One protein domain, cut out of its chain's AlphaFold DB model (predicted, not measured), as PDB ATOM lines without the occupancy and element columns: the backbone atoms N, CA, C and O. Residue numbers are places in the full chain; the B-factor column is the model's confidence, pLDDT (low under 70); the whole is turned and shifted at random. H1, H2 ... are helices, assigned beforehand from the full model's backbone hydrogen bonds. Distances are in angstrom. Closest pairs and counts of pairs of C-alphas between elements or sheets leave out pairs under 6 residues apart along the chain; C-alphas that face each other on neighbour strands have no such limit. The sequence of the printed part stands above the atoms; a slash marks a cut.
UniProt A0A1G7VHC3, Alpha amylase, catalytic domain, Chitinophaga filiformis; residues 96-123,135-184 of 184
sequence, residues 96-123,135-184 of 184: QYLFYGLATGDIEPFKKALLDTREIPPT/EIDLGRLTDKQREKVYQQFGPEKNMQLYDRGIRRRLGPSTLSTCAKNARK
ATOM      1  N   GLN A  96     -32.821 -43.311  23.752       95.25
ATOM      2  CA  GLN A  96     -31.632 -43.843  23.065       95.25
ATOM      3  C   GLN A  96     -30.409 -43.871  23.996       95.25
ATOM      4  O   GLN A  96     -29.669 -44.859  24.052       95.25
ATOM      5  N   TYR A  97     -30.225 -42.815  24.798       96.81
ATOM      6  CA  TYR A  97     -29.143 -42.752  25.785       96.81
ATOM      7  C   TYR A  97     -29.384 -43.655  26.997       96.81
ATOM      8  O   TYR A  97     -28.415 -44.131  27.589       96.81
ATOM      9  N   LEU A  98     -30.639 -43.963  27.337       96.25
ATOM     10  CA  LEU A  98     -30.951 -44.985  28.336       96.25
ATOM     11  C   LEU A  98     -30.396 -46.347  27.906       96.25
ATOM     12  O   LEU A  98     -29.721 -47.004  28.696       96.25
ATOM     13  N   PHE A  99     -30.611 -46.760  26.654       94.56
ATOM     14  CA  PHE A  99     -30.048 -48.017  26.148       94.56
ATOM     15  C   PHE A  99     -28.521 -48.008  26.109       94.56
ATOM     16  O   PHE A  99     -27.902 -49.025  26.421       94.56
ATOM     17  N   TYR A 100     -27.901 -46.870  25.802       95.50
ATOM     18  CA  TYR A 100     -26.452 -46.725  25.933       95.50
ATOM     19  C   TYR A 100     -25.976 -46.929  27.380       95.50
ATOM     20  O   TYR A 100     -25.047 -47.708  27.617       95.50
ATOM     21  N   GLY A 101     -26.637 -46.294  28.349       95.75
ATOM     22  CA  GLY A 101     -26.323 -46.456  29.768       95.75
ATOM     23  C   GLY A 101     -26.523 -47.893  30.249       95.75
ATOM     24  O   GLY A 101     -25.667 -48.435  30.940       95.75
ATOM     25  N   LEU A 102     -27.588 -48.566  29.805       93.12
ATOM     26  CA  LEU A 102     -27.822 -49.983  30.104       93.12
ATOM     27  C   LEU A 102     -26.787 -50.912  29.445       93.12
ATOM     28  O   LEU A 102     -26.460 -51.958  30.000       93.12
ATOM     29  N   ALA A 103     -26.261 -50.566  28.267       91.81
ATOM     30  CA  ALA A 103     -25.232 -51.371  27.610       91.81
ATOM     31  C   ALA A 103     -23.865 -51.251  28.296       91.81
ATOM     32  O   ALA A 103     -23.119 -52.227  28.375       91.81
ATOM     33  N   THR A 104     -23.529 -50.049  28.762       94.06
ATOM     34  CA  THR A 104     -22.155 -49.687  29.138       94.06
ATOM     35  C   THR A 104     -21.944 -49.450  30.630       94.06
ATOM     36  O   THR A 104     -20.803 -49.486  31.081       94.06
ATOM     37  N   GLY A 105     -23.012 -49.203  31.391       94.50
ATOM     38  CA  GLY A 105     -22.949 -48.707  32.768       94.50
ATOM     39  C   GLY A 105     -22.658 -47.204  32.881       94.50
ATOM     40  O   GLY A 105     -22.694 -46.669  33.986       94.50
ATOM     41  N   ASP A 106     -22.396 -46.512  31.769       95.06
ATOM     42  CA  ASP A 106     -22.122 -45.074  31.736       95.06
ATOM     43  C   ASP A 106     -23.428 -44.270  31.638       95.06
ATOM     44  O   ASP A 106     -24.063 -44.194  30.583       95.06
ATOM     45  N   ILE A 107     -23.844 -43.688  32.763       95.75
ATOM     46  CA  ILE A 107     -25.119 -42.969  32.896       95.75
ATOM     47  C   ILE A 107     -25.037 -41.485  32.525       95.75
ATOM     48  O   ILE A 107     -26.078 -40.834  32.419       95.75
ATOM     49  N   GLU A 108     -23.838 -40.928  32.328       97.44
ATOM     50  CA  GLU A 108     -23.675 -39.486  32.106       97.44
ATOM     51  C   GLU A 108     -24.375 -38.998  30.824       97.44
ATOM     52  O   GLU A 108     -25.080 -37.986  30.892       97.44
ATOM     53  N   PRO A 109     -24.317 -39.713  29.679       96.69
ATOM     54  CA  PRO A 109     -25.070 -39.314  28.489       96.69
ATOM     55  C   PRO A 109     -26.586 -39.316  28.703       96.69
ATOM     56  O   PRO A 109     -27.278 -38.431  28.208       96.69
ATOM     57  N   PHE A 110     -27.107 -40.273  29.476       97.31
ATOM     58  CA  PHE A 110     -28.536 -40.334  29.785       97.31
ATOM     59  C   PHE A 110     -28.968 -39.185  30.697       97.31
ATOM     60  O   PHE A 110     -29.972 -38.526  30.433       97.31
ATOM     61  N   LYS A 111     -28.177 -38.888  31.733       98.00
ATOM     62  CA  LYS A 111     -28.408 -37.737  32.611       98.00
ATOM     63  C   LYS A 111     -28.416 -36.433  31.820       98.00
ATOM     64  O   LYS A 111     -29.305 -35.612  32.025       98.00
ATOM     65  N   LYS A 112     -27.460 -36.258  30.904       97.75
ATOM     66  CA  LYS A 112     -27.424 -35.093  30.017       97.75
ATOM     67  C   LYS A 112     -28.693 -35.010  29.165       97.75
ATOM     68  O   LYS A 112     -29.339 -33.976  29.165       97.75
ATOM     69  N   ALA A 113     -29.112 -36.111  28.541       97.12
ATOM     70  CA  ALA A 113     -30.325 -36.142  27.725       97.12
ATOM     71  C   ALA A 113     -31.604 -35.775  28.503       97.12
ATOM     72  O   ALA A 113     -32.476 -35.089  27.971       97.12
ATOM     73  N   LEU A 114     -31.715 -36.189  29.770       97.38
ATOM     74  CA  LEU A 114     -32.820 -35.779  30.641       97.38
ATOM     75  C   LEU A 114     -32.784 -34.285  30.979       97.38
ATOM     76  O   LEU A 114     -33.839 -33.671  31.090       97.38
ATOM     77  N   LEU A 115     -31.594 -33.703  31.154       97.62
ATOM     78  CA  LEU A 115     -31.440 -32.267  31.396       97.62
ATOM     79  C   LEU A 115     -31.763 -31.453  30.140       97.62
ATOM     80  O   LEU A 115     -32.513 -30.486  30.234       97.62
ATOM     81  N   ASP A 116     -31.266 -31.884  28.981       96.69
ATOM     82  CA  ASP A 116     -31.485 -31.220  27.692       96.69
ATOM     83  C   ASP A 116     -32.977 -31.229  27.299       96.69
ATOM     84  O   ASP A 116     -33.458 -30.304  26.656       96.69
ATOM     85  N   THR A 117     -33.738 -32.243  27.733       96.50
ATOM     86  CA  THR A 117     -35.188 -32.363  27.472       96.50
ATOM     87  C   THR A 117     -36.072 -31.939  28.649       96.50
ATOM     88  O   THR A 117     -37.287 -32.120  28.597       96.50
ATOM     89  N   ARG A 118     -35.499 -31.390  29.730       94.88
ATOM     90  CA  ARG A 118     -36.231 -31.130  30.983       94.88
ATOM     91  C   ARG A 118     -37.310 -30.063  30.841       94.88
ATOM     92  O   ARG A 118     -38.375 -30.189  31.441       94.88
ATOM     93  N   GLU A 119     -36.986 -28.991  30.132       93.94
ATOM     94  CA  GLU A 119     -37.833 -27.805  30.048       93.94
ATOM     95  C   GLU A 119     -38.959 -28.046  29.037       93.94
ATOM     96  O   GLU A 119     -38.708 -28.231  27.848       93.94
ATOM     97  N   ILE A 120     -40.195 -28.057  29.535       95.50
ATOM     98  CA  ILE A 120     -41.431 -28.170  28.755       95.50
ATOM     99  C   ILE A 120     -42.494 -27.245  29.361       95.50
ATOM    100  O   ILE A 120     -42.385 -26.877  30.537       95.50
ATOM    101  N   PRO A 121     -43.549 -26.884  28.610       95.19
ATOM    102  CA  PRO A 121     -44.656 -26.117  29.167       95.19
ATOM    103  C   PRO A 121     -45.301 -26.820  30.379       95.19
ATOM    104  O   PRO A 121     -45.450 -28.042  30.360       95.19
ATOM    105  N   PRO A 122     -45.760 -26.087  31.416       93.44
ATOM    106  CA  PRO A 122     -46.293 -26.686  32.649       93.44
ATOM    107  C   PRO A 122     -47.515 -27.597  32.467       93.44
ATOM    108  O   PRO A 122     -47.812 -28.419  33.330       93.44
ATOM    109  N   THR A 123     -48.254 -27.429  31.369       92.44
ATOM    110  CA  THR A 123     -49.438 -28.233  31.025       92.44
ATOM    111  C   THR A 123     -49.112 -29.438  30.144       92.44
ATOM    112  O   THR A 123     -50.026 -30.148  29.725       92.44
ATOM    113  N   GLU A 135     -38.718 -50.743  16.009       87.00
ATOM    114  CA  GLU A 135     -37.351 -50.958  16.476       87.00
ATOM    115  C   GLU A 135     -36.946 -50.011  17.621       87.00
ATOM    116  O   GLU A 135     -37.544 -48.965  17.857       87.00
ATOM    117  N   ILE A 136     -35.899 -50.374  18.367       89.62
ATOM    118  CA  ILE A 136     -35.185 -49.389  19.189       89.62
ATOM    119  C   ILE A 136     -34.422 -48.492  18.226       89.62
ATOM    120  O   ILE A 136     -33.498 -48.989  17.587       89.62
ATOM    121  N   ASP A 137     -34.771 -47.213  18.143       91.44
ATOM    122  CA  ASP A 137     -33.982 -46.237  17.396       91.44
ATOM    123  C   ASP A 137     -32.769 -45.771  18.215       91.44
ATOM    124  O   ASP A 137     -32.889 -45.392  19.379       91.44
ATOM    125  N   LEU A 138     -31.594 -45.817  17.592       92.62
ATOM    126  CA  LEU A 138     -30.297 -45.412  18.140       92.62
ATOM    127  C   LEU A 138     -29.630 -44.339  17.262       92.62
ATOM    128  O   LEU A 138     -28.425 -44.110  17.383       92.62
ATOM    129  N   GLY A 139     -30.380 -43.696  16.362       90.94
ATOM    130  CA  GLY A 139     -29.862 -42.714  15.407       90.94
ATOM    131  C   GLY A 139     -29.221 -41.459  16.020       90.94
ATOM    132  O   GLY A 139     -28.454 -40.785  15.338       90.94
ATOM    133  N   ARG A 140     -29.488 -41.140  17.293       92.75
ATOM    134  CA  ARG A 140     -28.891 -40.005  18.030       92.75
ATOM    135  C   ARG A 140     -27.572 -40.367  18.721       92.75
ATOM    136  O   ARG A 140     -26.873 -39.489  19.229       92.75
ATOM    137  N   LEU A 141     -27.215 -41.653  18.755       93.94
ATOM    138  CA  LEU A 141     -25.929 -42.113  19.268       93.94
ATOM    139  C   LEU A 141     -24.841 -41.979  18.198       93.94
ATOM    140  O   LEU A 141     -25.076 -42.189  17.011       93.94
ATOM    141  N   THR A 142     -23.608 -41.707  18.626       94.75
ATOM    142  CA  THR A 142     -22.449 -41.816  17.724       94.75
ATOM    143  C   THR A 142     -22.232 -43.272  17.301       94.75
ATOM    144  O   THR A 142     -22.583 -44.190  18.044       94.75
ATOM    145  N   ASP A 143     -21.562 -43.511  16.170       94.00
ATOM    146  CA  ASP A 143     -21.256 -44.870  15.682       94.00
ATOM    147  C   ASP A 143     -20.600 -45.749  16.750       94.00
ATOM    148  O   ASP A 143     -20.989 -46.897  16.954       94.00
ATOM    149  N   LYS A 144     -19.660 -45.180  17.514       94.44
ATOM    150  CA  LYS A 144     -18.977 -45.880  18.611       94.44
ATOM    151  C   LYS A 144     -19.918 -46.237  19.759       94.44
ATOM    152  O   LYS A 144     -19.751 -47.283  20.379       94.44
ATOM    153  N   GLN A 145     -20.863 -45.362  20.095       94.88
ATOM    154  CA  GLN A 145     -21.841 -45.627  21.150       94.88
ATOM    155  C   GLN A 145     -22.848 -46.683  20.696       94.88
ATOM    156  O   GLN A 145     -23.092 -47.643  21.421       94.88
ATOM    157  N   ARG A 146     -23.372 -46.533  19.478       94.88
ATOM    158  CA  ARG A 146     -24.314 -47.458  18.848       94.88
ATOM    159  C   ARG A 146     -23.742 -48.870  18.731       94.88
ATOM    160  O   ARG A 146     -24.416 -49.819  19.110       94.88
ATOM    161  N   GLU A 147     -22.476 -49.003  18.342       93.56
ATOM    162  CA  GLU A 147     -21.786 -50.295  18.283       93.56
ATOM    163  C   GLU A 147     -21.752 -51.006  19.651       93.56
ATOM    164  O   GLU A 147     -22.038 -52.198  19.739       93.56
ATOM    165  N   LYS A 148     -21.499 -50.281  20.752       93.94
ATOM    166  CA  LYS A 148     -21.562 -50.873  22.105       93.94
ATOM    167  C   LYS A 148     -22.969 -51.372  22.452       93.94
ATOM    168  O   LYS A 148     -23.117 -52.414  23.089       93.94
ATOM    169  N   VAL A 149     -24.002 -50.640  22.033       93.38
ATOM    170  CA  VAL A 149     -25.403 -51.039  22.237       93.38
ATOM    171  C   VAL A 149     -25.734 -52.281  21.407       93.38
ATOM    172  O   VAL A 149     -26.348 -53.212  21.930       93.38
ATOM    173  N   TYR A 150     -25.275 -52.348  20.153       92.56
ATOM    174  CA  TYR A 150     -25.416 -53.536  19.312       92.56
ATOM    175  C   TYR A 150     -24.744 -54.758  19.925       92.56
ATOM    176  O   TYR A 150     -25.400 -55.783  20.071       92.56
ATOM    177  N   GLN A 151     -23.498 -54.653  20.379       91.38
ATOM    178  CA  GLN A 151     -22.788 -55.779  20.999       91.38
ATOM    179  C   GLN A 151     -23.553 -56.388  22.179       91.38
ATOM    180  O   GLN A 151     -23.562 -57.607  22.349       91.38
ATOM    181  N   GLN A 152     -24.233 -55.554  22.967       89.94
ATOM    182  CA  GLN A 152     -24.975 -56.013  24.134       89.94
ATOM    183  C   GLN A 152     -26.376 -56.538  23.799       89.94
ATOM    184  O   GLN A 152     -26.798 -57.576  24.317       89.94
ATOM    185  N   PHE A 153     -27.128 -55.807  22.973       89.56
ATOM    186  CA  PHE A 153     -28.560 -56.046  22.788       89.56
ATOM    187  C   PHE A 153     -28.917 -56.664  21.435       89.56
ATOM    188  O   PHE A 153     -29.957 -57.315  21.337       89.56
ATOM    189  N   GLY A 154     -28.070 -56.552  20.415       89.50
ATOM    190  CA  GLY A 154     -28.302 -57.098  19.075       89.50
ATOM    191  C   GLY A 154     -27.001 -57.407  18.324       89.50
ATOM    192  O   GLY A 154     -26.732 -56.748  17.321       89.50
ATOM    193  N   PRO A 155     -26.185 -58.371  18.796       88.00
ATOM    194  CA  PRO A 155     -24.863 -58.644  18.224       88.00
ATOM    195  C   PRO A 155     -24.930 -59.285  16.831       88.00
ATOM    196  O   PRO A 155     -23.995 -59.164  16.042       88.00
ATOM    197  N   GLU A 156     -26.025 -59.975  16.511       88.56
ATOM    198  CA  GLU A 156     -26.233 -60.565  15.192       88.56
ATOM    199  C   GLU A 156     -26.838 -59.531  14.228       88.56
ATOM    200  O   GLU A 156     -27.788 -58.827  14.572       88.56
ATOM    201  N   LYS A 157     -26.349 -59.475  12.982       87.56
ATOM    202  CA  LYS A 157     -26.848 -58.526  11.965       87.56
ATOM    203  C   LYS A 157     -28.346 -58.660  11.687       87.56
ATOM    204  O   LYS A 157     -29.010 -57.677  11.388       87.56
ATOM    205  N   ASN A 158     -28.903 -59.864  11.813       89.88
ATOM    206  CA  ASN A 158     -30.342 -60.099  11.677       89.88
ATOM    207  C   ASN A 158     -31.162 -59.470  12.825       89.88
ATOM    208  O   ASN A 158     -32.380 -59.406  12.705       89.88
ATOM    209  N   MET A 159     -30.551 -59.030  13.928       88.88
ATOM    210  CA  MET A 159     -31.216 -58.329  15.033       88.88
ATOM    211  C   MET A 159     -31.199 -56.809  14.844       88.88
ATOM    212  O   MET A 159     -31.945 -56.112  15.532       88.88
ATOM    213  N   GLN A 160     -30.372 -56.310  13.926       89.69
ATOM    214  CA  GLN A 160     -30.200 -54.897  13.615       89.69
ATOM    215  C   GLN A 160     -31.102 -54.502  12.438       89.69
ATOM    216  O   GLN A 160     -31.469 -55.340  11.610       89.69
ATOM    217  N   LEU A 161     -31.497 -53.231  12.384       86.56
ATOM    218  CA  LEU A 161     -32.385 -52.696  11.357       86.56
ATOM    219  C   LEU A 161     -31.929 -51.293  10.927       86.56
ATOM    220  O   LEU A 161     -31.603 -50.459  11.772       86.56
ATOM    221  N   TYR A 162     -31.901 -51.054   9.610       79.81
ATOM    222  CA  TYR A 162     -31.568 -49.766   8.973       79.81
ATOM    223  C   TYR A 162     -30.261 -49.112   9.457       79.81
ATOM    224  O   TYR A 162     -30.171 -47.889   9.518       79.81
ATOM    225  N   ASP A 163     -29.287 -49.918   9.893       81.00
ATOM    226  CA  ASP A 163     -28.029 -49.492  10.527       81.00
ATOM    227  C   ASP A 163     -28.185 -48.546  11.735       81.00
ATOM    228  O   ASP A 163     -27.198 -48.091  12.315       81.00
ATOM    229  N   ARG A 164     -29.412 -48.295  12.194       85.44
ATOM    230  CA  ARG A 164     -29.746 -47.334  13.254       85.44
ATOM    231  C   ARG A 164     -30.530 -47.937  14.407       85.44
ATOM    232  O   ARG A 164     -30.716 -47.238  15.391       85.44
ATOM    233  N   GLY A 165     -30.992 -49.183  14.315       88.75
ATOM    234  CA  GLY A 165     -31.852 -49.733  15.350       88.75
ATOM    235  C   GLY A 165     -31.767 -51.230  15.586       88.75
ATOM    236  O   GLY A 165     -31.065 -51.968  14.896       88.75
ATOM    237  N   ILE A 166     -32.490 -51.675  16.616       89.69
ATOM    238  CA  ILE A 166     -32.542 -53.074  17.065       89.69
ATOM    239  C   ILE A 166     -33.992 -53.555  17.084       89.69
ATOM    240  O   ILE A 166     -34.831 -53.023  17.812       89.69
ATOM    241  N   ARG A 167     -34.284 -54.633  16.352       90.06
ATOM    242  CA  ARG A 167     -35.625 -55.236  16.254       90.06
ATOM    243  C   ARG A 167     -35.845 -56.377  17.252       90.06
ATOM    244  O   ARG A 167     -36.225 -57.489  16.888       90.06
ATOM    245  N   ARG A 168     -35.582 -56.120  18.538       87.06
ATOM    246  CA  ARG A 168     -35.785 -57.091  19.627       87.06
ATOM    247  C   ARG A 168     -36.707 -56.554  20.711       87.06
ATOM    248  O   ARG A 168     -36.703 -55.371  21.049       87.06
ATOM    249  N   ARG A 169     -37.476 -57.468  21.299       85.56
ATOM    250  CA  ARG A 169     -38.289 -57.190  22.484       85.56
ATOM    251  C   ARG A 169     -37.430 -57.219  23.742       85.56
ATOM    252  O   ARG A 169     -36.433 -57.938  23.800       85.56
ATOM    253  N   LEU A 170     -37.872 -56.488  24.760       83.00
ATOM    254  CA  LEU A 170     -37.325 -56.635  26.102       83.00
ATOM    255  C   LEU A 170     -37.771 -57.969  26.691       83.00
ATOM    256  O   LEU A 170     -38.960 -58.251  26.811       83.00
ATOM    257  N   GLY A 171     -36.793 -58.781  27.064       75.38
ATOM    258  CA  GLY A 171     -36.982 -60.007  27.816       75.38
ATOM    259  C   GLY A 171     -35.863 -60.230  28.837       75.38
ATOM    260  O   GLY A 171     -34.884 -59.475  28.891       75.38
ATOM    261  N   PRO A 172     -35.966 -61.297  29.645       59.03
ATOM    262  CA  PRO A 172     -34.966 -61.616  30.662       59.03
ATOM    263  C   PRO A 172     -33.559 -61.768  30.073       59.03
ATOM    264  O   PRO A 172     -32.588 -61.290  30.651       59.03
ATOM    265  N   SER A 173     -33.441 -62.363  28.882       54.50
ATOM    266  CA  SER A 173     -32.156 -62.559  28.204       54.50
ATOM    267  C   SER A 173     -31.497 -61.243  27.787       54.50
ATOM    268  O   SER A 173     -30.292 -61.104  27.976       54.50
ATOM    269  N   THR A 174     -32.264 -60.253  27.312       58.75
ATOM    270  CA  THR A 174     -31.733 -58.928  26.936       58.75
ATOM    271  C   THR A 174     -31.263 -58.114  28.142       58.75
ATOM    272  O   THR A 174     -30.297 -57.378  28.017       58.75
ATOM    273  N   LEU A 175     -31.886 -58.267  29.318       53.41
ATOM    274  CA  LEU A 175     -31.497 -57.537  30.536       53.41
ATOM    275  C   LEU A 175     -30.442 -58.280  31.381       53.41
ATOM    276  O   LEU A 175     -29.698 -57.652  32.132       53.41
ATOM    277  N   SER A 176     -30.328 -59.608  31.249       50.56
ATOM    278  CA  SER A 176     -29.398 -60.428  32.047       50.56
ATOM    279  C   SER A 176     -27.919 -60.121  31.795       50.56
ATOM    280  O   SER A 176     -27.089 -60.295  32.689       50.56
ATOM    281  N   THR A 177     -27.575 -59.629  30.603       49.88
ATOM    282  CA  THR A 177     -26.195 -59.276  30.251       49.88
ATOM    283  C   THR A 177     -25.728 -58.026  31.008       49.88
ATOM    284  O   THR A 177     -24.558 -57.931  31.374       49.88
ATOM    285  N   CYS A 178     -26.649 -57.118  31.359       44.50
ATOM    286  CA  CYS A 178     -26.368 -55.929  32.172       44.50
ATOM    287  C   CYS A 178     -25.924 -56.305  33.601       44.50
ATOM    288  O   CYS A 178     -24.975 -55.739  34.140       44.50
ATOM    289  N   ALA A 179     -26.547 -57.332  34.194       47.12
ATOM    290  CA  ALA A 179     -26.235 -57.789  35.551       47.12
ATOM    291  C   ALA A 179     -24.860 -58.472  35.682       47.12
ATOM    292  O   ALA A 179     -24.321 -58.554  36.787       47.12
ATOM    293  N   LYS A 180     -24.285 -58.970  34.578       45.84
ATOM    294  CA  LYS A 180     -22.954 -59.601  34.580       45.84
ATOM    295  C   LYS A 180     -21.818 -58.575  34.573       45.84
ATOM    296  O   LYS A 180     -20.787 -58.839  35.183       45.84
ATOM    297  N   ASN A 181     -22.019 -57.417  33.940       44.22
ATOM    298  CA  ASN A 181     -21.000 -56.365  33.853       44.22
ATOM    299  C   ASN A 181     -20.974 -55.445  35.084       44.22
ATOM    300  O   ASN A 181     -19.911 -54.950  35.423       44.22
ATOM    301  N   ALA A 182     -22.089 -55.283  35.805       47.03
ATOM    302  CA  ALA A 182     -22.146 -54.484  37.039       47.03
ATOM    303  C   ALA A 182     -21.533 -55.170  38.285       47.03
ATOM    304  O   ALA A 182     -21.566 -54.607  39.376       47.03
ATOM    305  N   ARG A 183     -21.029 -56.407  38.155       39.78
ATOM    306  CA  ARG A 183     -20.364 -57.174  39.233       39.78
ATOM    307  C   ARG A 183     -18.848 -57.322  39.036       39.78
ATOM    308  O   ARG A 183     -18.235 -58.137  39.726       39.78
ATOM    309  N   LYS A 184     -18.261 -56.595  38.089       37.44
ATOM    310  CA  LYS A 184     -16.810 -56.421  37.954       37.44
ATOM    311  C   LYS A 184     -16.456 -54.987  38.296       37.44
ATOM    312  O   LYS A 184     -15.349 -54.812  38.840       37.44
TER     313      LYS A 184
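This is residues 96 to 123 and 135 to 184 of the 184 residues of the protein "Alpha amylase, catalytic domain" of Chitinophaga filiformis (UniProt A0A1G7VHC3). H3, the longest helix by residues with 11, crosses H1, which pairs with H2 in a helical hairpin, and H4 sits near the last residues of H3. Residues 115 to 123 stick out as a tail, and the looped stretch 154 to 171 winds from H3 to H4. The printed part has 78 residues, with four named helices in the order H1, H2, H3, H4 and no named strand, and its class is all helix. It is only just compact, close to loose, with a radius of gyration of the C-alphas of 13.6 A, and spans 42 by 33 by 24 A.

H3, residues 143 to 153, is 15.1 A long and begins at C-alpha 143 (-21.256, -44.870, 15.682). H1, residues 96 to 104, is 12.7 A long and begins at C-alpha 96 (-31.632, -43.843, 23.065). H2, residues 108 to 116, measures 12.2 A. H4, residues 172 to 181, measures 15.3 A and ends at C-alpha 181 (-21.000, -56.365, 33.853).

H3 touches H1 at a steep tilt of 67 degrees, the closest C-alphas being those of Ala 103 and Val 149, 5.4 A apart. H1 and H2 touch as a hairpin, opposite ways at a shallow tilt of 17 degrees, with C-alphas of Tyr 97 and Phe 110 closest at 4.7 A. H3 and H4 only just touch, with 3 pairs of C-alphas within 8 A, Phe 153 and Thr 174 closest at 6.0 A. H2 is apart from H3 and H4. Every O i to N i+4 pair is within hydrogen-bond range in H1, H2 and H3; in H4 1 of 6 is, beside 5 of 7 O i to N i+3 pairs.

Without residues 115 to 123 the body spans 30 by 26 by 18 A. Residues 124 to 134 are not printed; C-alphas 123 and 135 are 29.6 A apart across this cut. The link from H3 to H4 is long, 18 residues. Residues 172 to 184 have pLDDT under 70.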